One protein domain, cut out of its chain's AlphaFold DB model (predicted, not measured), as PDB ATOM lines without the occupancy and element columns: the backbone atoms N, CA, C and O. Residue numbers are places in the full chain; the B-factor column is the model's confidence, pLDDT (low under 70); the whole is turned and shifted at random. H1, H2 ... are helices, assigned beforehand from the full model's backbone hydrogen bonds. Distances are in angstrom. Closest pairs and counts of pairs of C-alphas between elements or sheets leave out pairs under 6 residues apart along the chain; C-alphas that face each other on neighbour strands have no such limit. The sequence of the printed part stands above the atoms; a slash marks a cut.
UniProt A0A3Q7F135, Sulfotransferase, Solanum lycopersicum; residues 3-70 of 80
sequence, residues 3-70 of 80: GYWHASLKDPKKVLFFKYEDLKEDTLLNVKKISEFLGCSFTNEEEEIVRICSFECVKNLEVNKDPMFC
ATOM      1  N   GLY A   3     125.022 130.846 187.900       93.31
ATOM      2  CA  GLY A   3     126.473 130.821 187.677       93.31
ATOM      3  C   GLY A   3     126.857 130.746 186.197       93.31
ATOM      4  O   GLY A   3     127.655 131.555 185.738       93.31
ATOM      5  N   TYR A   4     126.240 129.837 185.434       90.81
ATOM      6  CA  TYR A   4     126.497 129.707 183.993       90.81
ATOM      7  C   TYR A   4     125.972 130.886 183.180       90.81
ATOM      8  O   TYR A   4     126.603 131.270 182.204       90.81
ATOM      9  N   TRP A   5     124.867 131.498 183.610       92.62
ATOM     10  CA  TRP A   5     124.367 132.720 182.986       92.62
ATOM     11  C   TRP A   5     125.344 133.886 183.185       92.62
ATOM     12  O   TRP A   5     125.707 134.567 182.236       92.62
ATOM     13  N   HIS A   6     125.870 134.081 184.396       94.44
ATOM     14  CA  HIS A   6     126.920 135.080 184.607       94.44
ATOM     15  C   HIS A   6     128.218 134.739 183.863       94.44
ATOM     16  O   HIS A   6     128.889 135.638 183.358       94.44
ATOM     17  N   ALA A   7     128.574 133.456 183.771       94.50
ATOM     18  CA  ALA A   7     129.750 133.018 183.030       94.50
ATOM     19  C   ALA A   7     129.611 133.261 181.518       94.50
ATOM     20  O   ALA A   7     130.581 133.707 180.907       94.50
ATOM     21  N   SER A   8     128.425 133.053 180.932       94.62
ATOM     22  CA  SER A   8     128.179 133.341 179.512       94.62
ATOM     23  C   SER A   8     128.264 134.830 179.192       94.62
ATOM     24  O   SER A   8     128.760 135.196 178.132       94.62
ATOM     25  N   LEU A   9     127.871 135.700 180.128       93.81
ATOM     26  CA  LEU A   9     128.056 137.148 179.990       93.81
ATOM     27  C   LEU A   9     129.531 137.566 180.097       93.81
ATOM     28  O   LEU A   9     129.944 138.530 179.456       93.81
ATOM     29  N   LYS A  10     130.328 136.863 180.913       96.94
ATOM     30  CA  LYS A  10     131.748 137.178 181.131       96.94
ATOM     31  C   LYS A  10     132.647 136.679 179.997       96.94
ATOM     32  O   LYS A  10     133.597 137.370 179.641       96.94
ATOM     33  N   ASP A  11     132.387 135.483 179.473       95.38
ATOM     34  CA  ASP A  11     133.169 134.868 178.396       95.38
ATOM     35  C   ASP A  11     132.253 134.103 177.416       95.38
ATOM     36  O   ASP A  11     132.140 132.871 177.483       95.38
ATOM     37  N   PRO A  12     131.593 134.816 176.482       91.75
ATOM     38  CA  PRO A  12     130.619 134.230 175.558       91.75
ATOM     39  C   PRO A  12     131.246 133.294 174.518       91.75
ATOM     40  O   PRO A  12     130.523 132.618 173.798       91.75
ATOM     41  N   LYS A  13     132.582 133.238 174.429       92.69
ATOM     42  CA  LYS A  13     133.305 132.281 173.578       92.69
ATOM     43  C   LYS A  13     133.516 130.931 174.263       92.69
ATOM     44  O   LYS A  13     133.882 129.970 173.599       92.69
ATOM     45  N   LYS A  14     133.327 130.857 175.587       94.31
ATOM     46  CA  LYS A  14     133.499 129.626 176.377       94.31
ATOM     47  C   LYS A  14     132.210 129.082 176.954       94.31
ATOM     48  O   LYS A  14     132.126 127.880 177.191       94.31
ATOM     49  N   VAL A  15     131.226 129.938 177.215       95.06
ATOM     50  CA  VAL A  15     129.943 129.509 177.772       95.06
ATOM     51  C   VAL A  15     128.812 130.087 176.941       95.06
ATOM     52  O   VAL A  15     128.616 131.299 176.892       95.06
ATOM     53  N   LEU A  16     128.038 129.192 176.342       93.88
ATOM     54  CA  LEU A  16     126.792 129.504 175.662       93.88
ATOM     55  C   LEU A  16     125.622 129.158 176.585       93.88
ATOM     56  O   LEU A  16     125.610 128.098 177.210       93.88
ATOM     57  N   PHE A  17     124.652 130.062 176.696       92.69
ATOM     58  CA  PHE A  17     123.496 129.895 177.573       92.69
ATOM     59  C   PHE A  17     122.200 130.039 176.777       92.69
ATOM     60  O   PHE A  17     122.040 131.013 176.043       92.69
ATOM     61  N   PHE A  18     121.265 129.111 176.985       90.88
ATOM     62  CA  PHE A  18     119.937 129.121 176.374       90.88
ATOM     63  C   PHE A  18     118.854 128.814 177.397       90.88
ATOM     64  O   PHE A  18     119.092 128.130 178.395       90.88
ATOM     65  N   LYS A  19     117.646 129.285 177.097       91.06
ATOM     66  CA  LYS A  19     116.427 128.804 177.737       91.06
ATOM     67  C   LYS A  19     115.857 127.652 176.921       91.06
ATOM     68  O   LYS A  19     116.001 127.613 175.699       91.06
ATOM     69  N   TYR A  20     115.218 126.713 177.605       91.44
ATOM     70  CA  TYR A  20     114.622 125.555 176.947       91.44
ATOM     71  C   TYR A  20     113.442 125.963 176.057       91.44
ATOM     72  O   TYR A  20     113.251 125.413 174.977       91.44
ATOM     73  N   GLU A  21     112.678 126.954 176.504       93.00
ATOM     74  CA  GLU A  21     111.533 127.511 175.794       93.00
ATOM     75  C   GLU A  21     111.971 128.096 174.449       93.00
ATOM     76  O   GLU A  21     111.423 127.713 173.421       93.00
ATOM     77  N   ASP A  22     113.034 128.909 174.452       90.12
ATOM     78  CA  ASP A  22     113.601 129.509 173.240       90.12
ATOM     79  C   ASP A  22     114.101 128.426 172.261       90.12
ATOM     80  O   ASP A  22     113.884 128.527 171.054       90.12
ATOM     81  N   LEU A  23     114.745 127.363 172.770       90.75
ATOM     82  CA  LEU A  23     115.220 126.228 171.962       90.75
ATOM     83  C   LEU A  23     114.065 125.449 171.310       90.75
ATOM     84  O   LEU A  23     114.195 124.950 170.190       90.75
ATOM     85  N   LYS A  24     112.947 125.326 172.027       87.06
ATOM     86  CA  LYS A  24     111.746 124.636 171.555       87.06
ATOM     87  C   LYS A  24     110.948 125.478 170.555       87.06
ATOM     88  O   LYS A  24     110.322 124.898 169.675       87.06
ATOM     89  N   GLU A  25     110.951 126.801 170.699       91.06
ATOM     90  CA  GLU A  25     110.247 127.722 169.799       91.06
ATOM     91  C   GLU A  25     110.875 127.743 168.398       91.06
ATOM     92  O   GLU A  25     110.158 127.588 167.411       91.06
ATOM     93  N   ASP A  26     112.204 127.853 168.310       89.50
ATOM     94  CA  ASP A  26     112.931 127.804 167.035       89.50
ATOM     95  C   ASP A  26     114.198 126.949 167.151       89.50
ATOM     96  O   ASP A  26     115.303 127.416 167.451       89.50
ATOM     97  N   THR A  27     114.045 125.648 166.922       88.81
ATOM     98  CA  THR A  27     115.154 124.701 167.060       88.81
ATOM     99  C   THR A  27     116.241 124.928 166.011       88.81
ATOM    100  O   THR A  27     117.424 124.834 166.337       88.81
ATOM    101  N   LEU A  28     115.878 125.274 164.773       88.88
ATOM    102  CA  LEU A  28     116.842 125.442 163.684       88.88
ATOM    103  C   LEU A  28     117.775 126.627 163.945       88.88
ATOM    104  O   LEU A  28     118.995 126.500 163.828       88.88
ATOM    105  N   LEU A  29     117.216 127.770 164.346       89.88
ATOM    106  CA  LEU A  29     117.991 128.968 164.653       89.88
ATOM    107  C   LEU A  29     118.932 128.742 165.842       89.88
ATOM    108  O   LEU A  29     120.086 129.177 165.820       89.88
ATOM    109  N   ASN A  30     118.470 128.046 166.881       91.50
ATOM    110  CA  ASN A  30     119.302 127.777 168.051       91.50
ATOM    111  C   ASN A  30     120.402 126.744 167.773       91.50
ATOM    112  O   ASN A  30     121.517 126.908 168.265       91.50
ATOM    113  N   VAL A  31     120.149 125.737 166.934       90.12
ATOM    114  CA  VAL A  31     121.191 124.799 166.485       90.12
ATOM    115  C   VAL A  31     122.248 125.513 165.636       90.12
ATOM    116  O   VAL A  31     123.439 125.283 165.846       90.12
ATOM    117  N   LYS A  32     121.851 126.461 164.774       90.62
ATOM    118  CA  LYS A  32     122.795 127.328 164.048       90.62
ATOM    119  C   LYS A  32     123.688 128.116 165.016       90.62
ATOM    120  O   LYS A  32     124.909 128.028 164.914       90.62
ATOM    121  N   LYS A  33     123.124 128.749 166.052       91.62
ATOM    122  CA  LYS A  33     123.920 129.421 167.105       91.62
ATOM    123  C   LYS A  33     124.887 128.477 167.831       91.62
ATOM    124  O   LYS A  33     126.004 128.876 168.150       91.62
ATOM    125  N   ILE A  34     124.473 127.238 168.112       92.25
ATOM    126  CA  ILE A  34     125.342 126.226 168.736       92.25
ATOM    127  C   ILE A  34     126.511 125.886 167.810       92.25
ATOM    128  O   ILE A  34     127.651 125.841 168.265       92.25
ATOM    129  N   SER A  35     126.249 125.680 166.519       91.88
ATOM    130  CA  SER A  35     127.297 125.370 165.543       91.88
ATOM    131  C   SER A  35     128.328 126.497 165.427       91.88
ATOM    132  O   SER A  35     129.525 126.232 165.515       91.88
ATOM    133  N   GLU A  36     127.874 127.753 165.361       91.94
ATOM    134  CA  GLU A  36     128.734 128.935 165.296       91.94
ATOM    135  C   GLU A  36     129.609 129.052 166.547       91.94
ATOM    136  O   GLU A  36     130.808 129.313 166.453       91.94
ATOM    137  N   PHE A  37     129.030 128.803 167.724       93.62
ATOM    138  CA  PHE A  37     129.762 128.804 168.989       93.62
ATOM    139  C   PHE A  37     130.837 127.711 169.051       93.62
ATOM    140  O   PHE A  37     131.912 127.938 169.607       93.62
ATOM    141  N   LEU A  38     130.578 126.543 168.458       92.38
ATOM    142  CA  LEU A  38     131.553 125.454 168.349       92.38
ATOM    143  C   LEU A  38     132.590 125.678 167.234       92.38
ATOM    144  O   LEU A  38     133.537 124.901 167.127       92.38
ATOM    145  N   GLY A  39     132.446 126.733 166.425       90.25
ATOM    146  CA  GLY A  39     133.315 127.006 165.279       90.25
ATOM    147  C   GLY A  39     133.030 126.121 164.062       90.25
ATOM    148  O   GLY A  39     133.886 125.998 163.186       90.25
ATOM    149  N   CYS A  40     131.847 125.508 164.000       86.81
ATOM    150  CA  CYS A  40     131.380 124.720 162.865       86.81
ATOM    151  C   CYS A  40     130.548 125.587 161.909       86.81
ATOM    152  O   CYS A  40     129.856 126.514 162.325       86.81
ATOM    153  N   SER A  41     130.603 125.271 160.615       80.94
ATOM    154  CA  SER A  41     129.710 125.866 159.612       80.94
ATOM    155  C   SER A  41     128.440 125.026 159.556       80.94
ATOM    156  O   SER A  41     128.574 123.826 159.384       80.94
ATOM    157  N   PHE A  42     127.252 125.621 159.688       81.44
ATOM    158  CA  PHE A  42     125.990 124.907 159.466       81.44
ATOM    159  C   PHE A  42     125.509 125.148 158.037       81.44
ATOM    160  O   PHE A  42     125.247 126.284 157.637       81.44
ATOM    161  N   THR A  43     125.409 124.082 157.264       80.00
ATOM    162  CA  THR A  43     124.966 124.066 155.872       80.00
ATOM    163  C   THR A  43     123.520 123.576 155.766       80.00
ATOM    164  O   THR A  43     122.956 123.035 156.715       80.00
ATOM    165  N   ASN A  44     122.899 123.750 154.594       75.69
ATOM    166  CA  ASN A  44     121.530 123.277 154.351       75.69
ATOM    167  C   ASN A  44     121.392 121.750 154.503       75.69
ATOM    168  O   ASN A  44     120.334 121.262 154.880       75.69
ATOM    169  N   GLU A  45     122.456 120.990 154.231       75.69
ATOM    170  CA  GLU A  45     122.471 119.530 154.408       75.69
ATOM    171  C   GLU A  45     122.425 119.140 155.893       75.69
ATOM    172  O   GLU A  45     121.813 118.140 156.264       75.69
ATOM    173  N   GLU A  46     123.007 119.964 156.763       75.19
ATOM    174  CA  GLU A  46     123.029 119.745 158.210       75.19
ATOM    175  C   GLU A  46     121.702 120.110 158.888       75.19
ATOM    176  O   GLU A  46     121.479 119.719 160.033       75.19
ATOM    177  N   GLU A  47     120.762 120.759 158.189       79.88
ATOM    178  CA  GLU A  47     119.397 120.967 158.701       79.88
ATOM    179  C   GLU A  47     118.694 119.633 159.007       79.88
ATOM    180  O   GLU A  47     117.866 119.549 159.917       79.88
ATOM    181  N   GLU A  48     119.116 118.553 158.347       84.75
ATOM    182  CA  GLU A  48     118.673 117.188 158.619       84.75
ATOM    183  C   GLU A  48     119.003 116.714 160.049       84.75
ATOM    184  O   GLU A  48     118.276 115.906 160.633       84.75
ATOM    185  N   ILE A  49     120.050 117.268 160.671       85.75
ATOM    186  CA  ILE A  49     120.413 116.985 162.068       85.75
ATOM    187  C   ILE A  49     119.282 117.408 163.005       85.75
ATOM    188  O   ILE A  49     118.973 116.691 163.955       85.75
ATOM    189  N   VAL A  50     118.620 118.537 162.729       87.00
ATOM    190  CA  VAL A  50     117.491 119.015 163.542       87.00
ATOM    191  C   VAL A  50     116.341 118.011 163.494       87.00
ATOM    192  O   VAL A  50     115.730 117.716 164.523       87.00
ATOM    193  N   ARG A  51     116.083 117.433 162.315       86.12
ATOM    194  CA  ARG A  51     115.064 116.397 162.128       86.12
ATOM    195  C   ARG A  51     115.407 115.139 162.923       86.12
ATOM    196  O   ARG A  51     114.569 114.658 163.686       86.12
ATOM    197  N   ILE A  52     116.630 114.625 162.782       87.62
ATOM    198  CA  ILE A  52     117.082 113.382 163.436       87.62
ATOM    199  C   ILE A  52     117.142 113.536 164.966       87.62
ATOM    200  O   ILE A  52     116.776 112.613 165.693       87.62
ATOM    201  N   CYS A  53     117.545 114.706 165.458       86.00
ATOM    202  CA  CYS A  53     117.628 115.019 166.886       86.00
ATOM    203  C   CYS A  53     116.306 115.538 167.478       86.00
ATOM    204  O   CYS A  53     116.272 115.949 168.641       86.00
ATOM    205  N   SER A  54     115.215 115.532 166.709       86.81
ATOM    206  CA  SER A  54     113.902 115.935 167.208       86.81
ATOM    207  C   SER A  54     113.423 115.011 168.330       86.81
ATOM    208  O   SER A  54     113.777 113.830 168.401       86.81
ATOM    209  N   PHE A  55     112.567 115.543 169.208       84.69
ATOM    210  CA  PHE A  55     112.040 114.784 170.344       84.69
ATOM    211  C   PHE A  55     111.355 113.486 169.902       84.69
ATOM    212  O   PHE A  55     111.525 112.449 170.538       84.69
ATOM    213  N   GLU A  56     110.609 113.529 168.798       86.75
ATOM    214  CA  GLU A  56     109.928 112.362 168.245       86.75
ATOM    215  C   GLU A  56     110.916 111.314 167.725       86.75
ATOM    216  O   GLU A  56     110.787 110.139 168.070       86.75
ATOM    217  N   CYS A  57     111.926 111.723 166.952       88.00
ATOM    218  CA  CYS A  57     112.935 110.805 166.433       88.00
ATOM    219  C   CYS A  57     113.730 110.152 167.566       88.00
ATOM    220  O   CYS A  57     113.801 108.925 167.624       88.00
ATOM    221  N   VAL A  58     114.253 110.947 168.505       88.31
ATOM    222  CA  VAL A  58     115.077 110.445 169.613       88.31
ATOM    223  C   VAL A  58     114.259 109.555 170.548       88.31
ATOM    224  O   VAL A  58     114.716 108.471 170.903       88.31
ATOM    225  N   LYS A  59     113.022 109.934 170.899       86.00
ATOM    226  CA  LYS A  59     112.128 109.098 171.723       86.00
ATOM    227  C   LYS A  59     111.818 107.752 171.061       86.00
ATOM    228  O   LYS A  59     111.618 106.758 171.753       86.00
ATOM    229  N   ASN A  60     111.758 107.718 169.731       87.88
ATOM    230  CA  ASN A  60     111.387 106.521 168.989       87.88
ATOM    231  C   ASN A  60     112.551 105.553 168.706       87.88
ATOM    232  O   ASN A  60     112.294 104.460 168.188       87.88
ATOM    233  N   LEU A  61     113.789 105.901 169.072       88.62
ATOM    234  CA  LEU A  61     114.939 104.998 168.986       88.62
ATOM    235  C   LEU A  61     114.774 103.814 169.948       88.62
ATOM    236  O   LEU A  61     114.366 103.987 171.092       88.62
ATOM    237  N   GLU A  62     115.118 102.611 169.491       84.88
ATOM    238  CA  GLU A  62     114.947 101.362 170.251       84.88
ATOM    239  C   GLU A  62     115.652 101.403 171.617       84.88
ATOM    240  O   GLU A  62     115.066 101.020 172.626       84.88
ATOM    241  N   VAL A  63     116.842 102.013 171.673       83.88
ATOM    242  CA  VAL A  63     117.614 102.222 172.912       83.88
ATOM    243  C   VAL A  63     116.894 103.081 173.958       83.88
ATOM    244  O   VAL A  63     117.136 102.918 175.148       83.88
ATOM    245  N   ASN A  64     115.993 103.971 173.534       82.38
ATOM    246  CA  ASN A  64     115.248 104.874 174.420       82.38
ATOM    247  C   ASN A  64     113.858 104.332 174.786       82.38
ATOM    248  O   ASN A  64     113.149 104.938 175.589       82.38
ATOM    249  N   LYS A  65     113.456 103.199 174.195       79.31
ATOM    250  CA  LYS A  65     112.194 102.506 174.485       79.31
ATOM    251  C   LYS A  65     112.339 101.431 175.553       79.31
ATOM    252  O   LYS A  65     111.315 100.941 176.019       79.31
ATOM    253  N   ASP A  66     113.565 101.064 175.928       74.81
ATOM    254  CA  ASP A  66     113.800 100.053 176.954       74.81
ATOM    255  C   ASP A  66     113.379 100.586 178.343       74.81
ATOM    256  O   ASP A  66     114.035 101.475 178.903       74.81
ATOM    257  N   PRO A  67     112.298 100.048 178.944       61.84
ATOM    258  CA  PRO A  67     111.831 100.472 180.260       61.84
ATOM    259  C   PRO A  67     112.822 100.129 181.383       61.84
ATOM    260  O   PRO A  67     112.667 100.616 182.505       61.84
ATOM    261  N   MET A  68     113.850  99.316 181.120       58.16
ATOM    262  CA  MET A  68     114.889  98.966 182.086       58.16
ATOM    263  C   MET A  68     115.724 100.185 182.516       58.16
ATOM    264  O   MET A  68     116.199 100.208 183.651       58.16
ATOM    265  N   PHE A  69     115.802 101.243 181.696       53.19
ATOM    266  CA  PHE A  69     116.429 102.520 182.070       53.19
ATOM    267  C   PHE A  69     115.551 103.421 182.963       53.19
ATOM    268  O   PHE A  69     116.072 104.334 183.602       53.19
ATOM    269  N   CYS A  70     114.245 103.150 183.083       51.66
ATOM    270  CA  CYS A  70     113.311 103.929 183.913       51.66
ATOM    271  C   CYS A  70     113.079 103.351 185.323       51.66
ATOM    272  O   CYS A  70     112.399 103.975 186.137       51.66
TER     273      CYS A  70
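This is residues 3 to 70 of the 80 residues of the protein "Sulfotransferase" of Solanum lycopersicum (UniProt A0A3Q7F135). This is a loose, open string of seven short helices, with H3 in the middle, H2 near it and H4 meeting it at a steep angle. H1 is set off at one end beyond the link of residues 11 to 19; at the other end residues 56 to 70, with H6, H7 and residues 56 to 59 of H5, stick out as an arm. The printed part has 68 residues, in order H1 to H7, is all helix with no named strand, and is loose, with a radius of gyration of the C-alphas of 15.0 A and spans of 42 by 32 by 21 A.

Begin at H3, residues 27 to 37. It touches H4, residues 44 to 52, at a steep tilt of 63 degrees, opposite ways; their closest C-alphas, of Leu 28 and Val 50, are 6.5 A apart. H2, residues 20 to 25, is close to H3 but not clearly touching, with C-alphas of Leu 23 and Asn 30 closest at 5.9 A. H1, residues 3 to 10, is apart from the other six helices. Look past H4 to H5, residues 55 to 59, close but not clearly touching, with C-alphas of Ile 52 and Val 58 closest at 7.1 A. H6, residues 62 to 65, is likewise close to H5 but not clearly touching, with C-alphas of Lys 59 and Lys 65 closest at 7.1 A; H6 and H7, residues 67 to 70, meet only through their link. In H1, H2, H3 and H5 every O i to N i+4 pair is within hydrogen-bond range, in H4 1 of 5, beside 6 of 6 O i to N i+3 pairs; H6 and H7 are too short for an i+4 pair.

Find C-alpha 27 at (115.154, 124.701, 167.060); from there H3 runs 15.3 A to C-alpha 37. H4 spans 14.2 A and H1 10.5 A, beginning at C-alpha 3 (126.473, 130.821, 187.677). H7 ends at C-alpha 70 (113.311, 103.929, 183.913).

The C-alphas of Lys 10 and Met 68, the two farthest apart, are 41.8 A apart. The printed part has no cut and no long link. Residues 67 to 70 are under pLDDT 70.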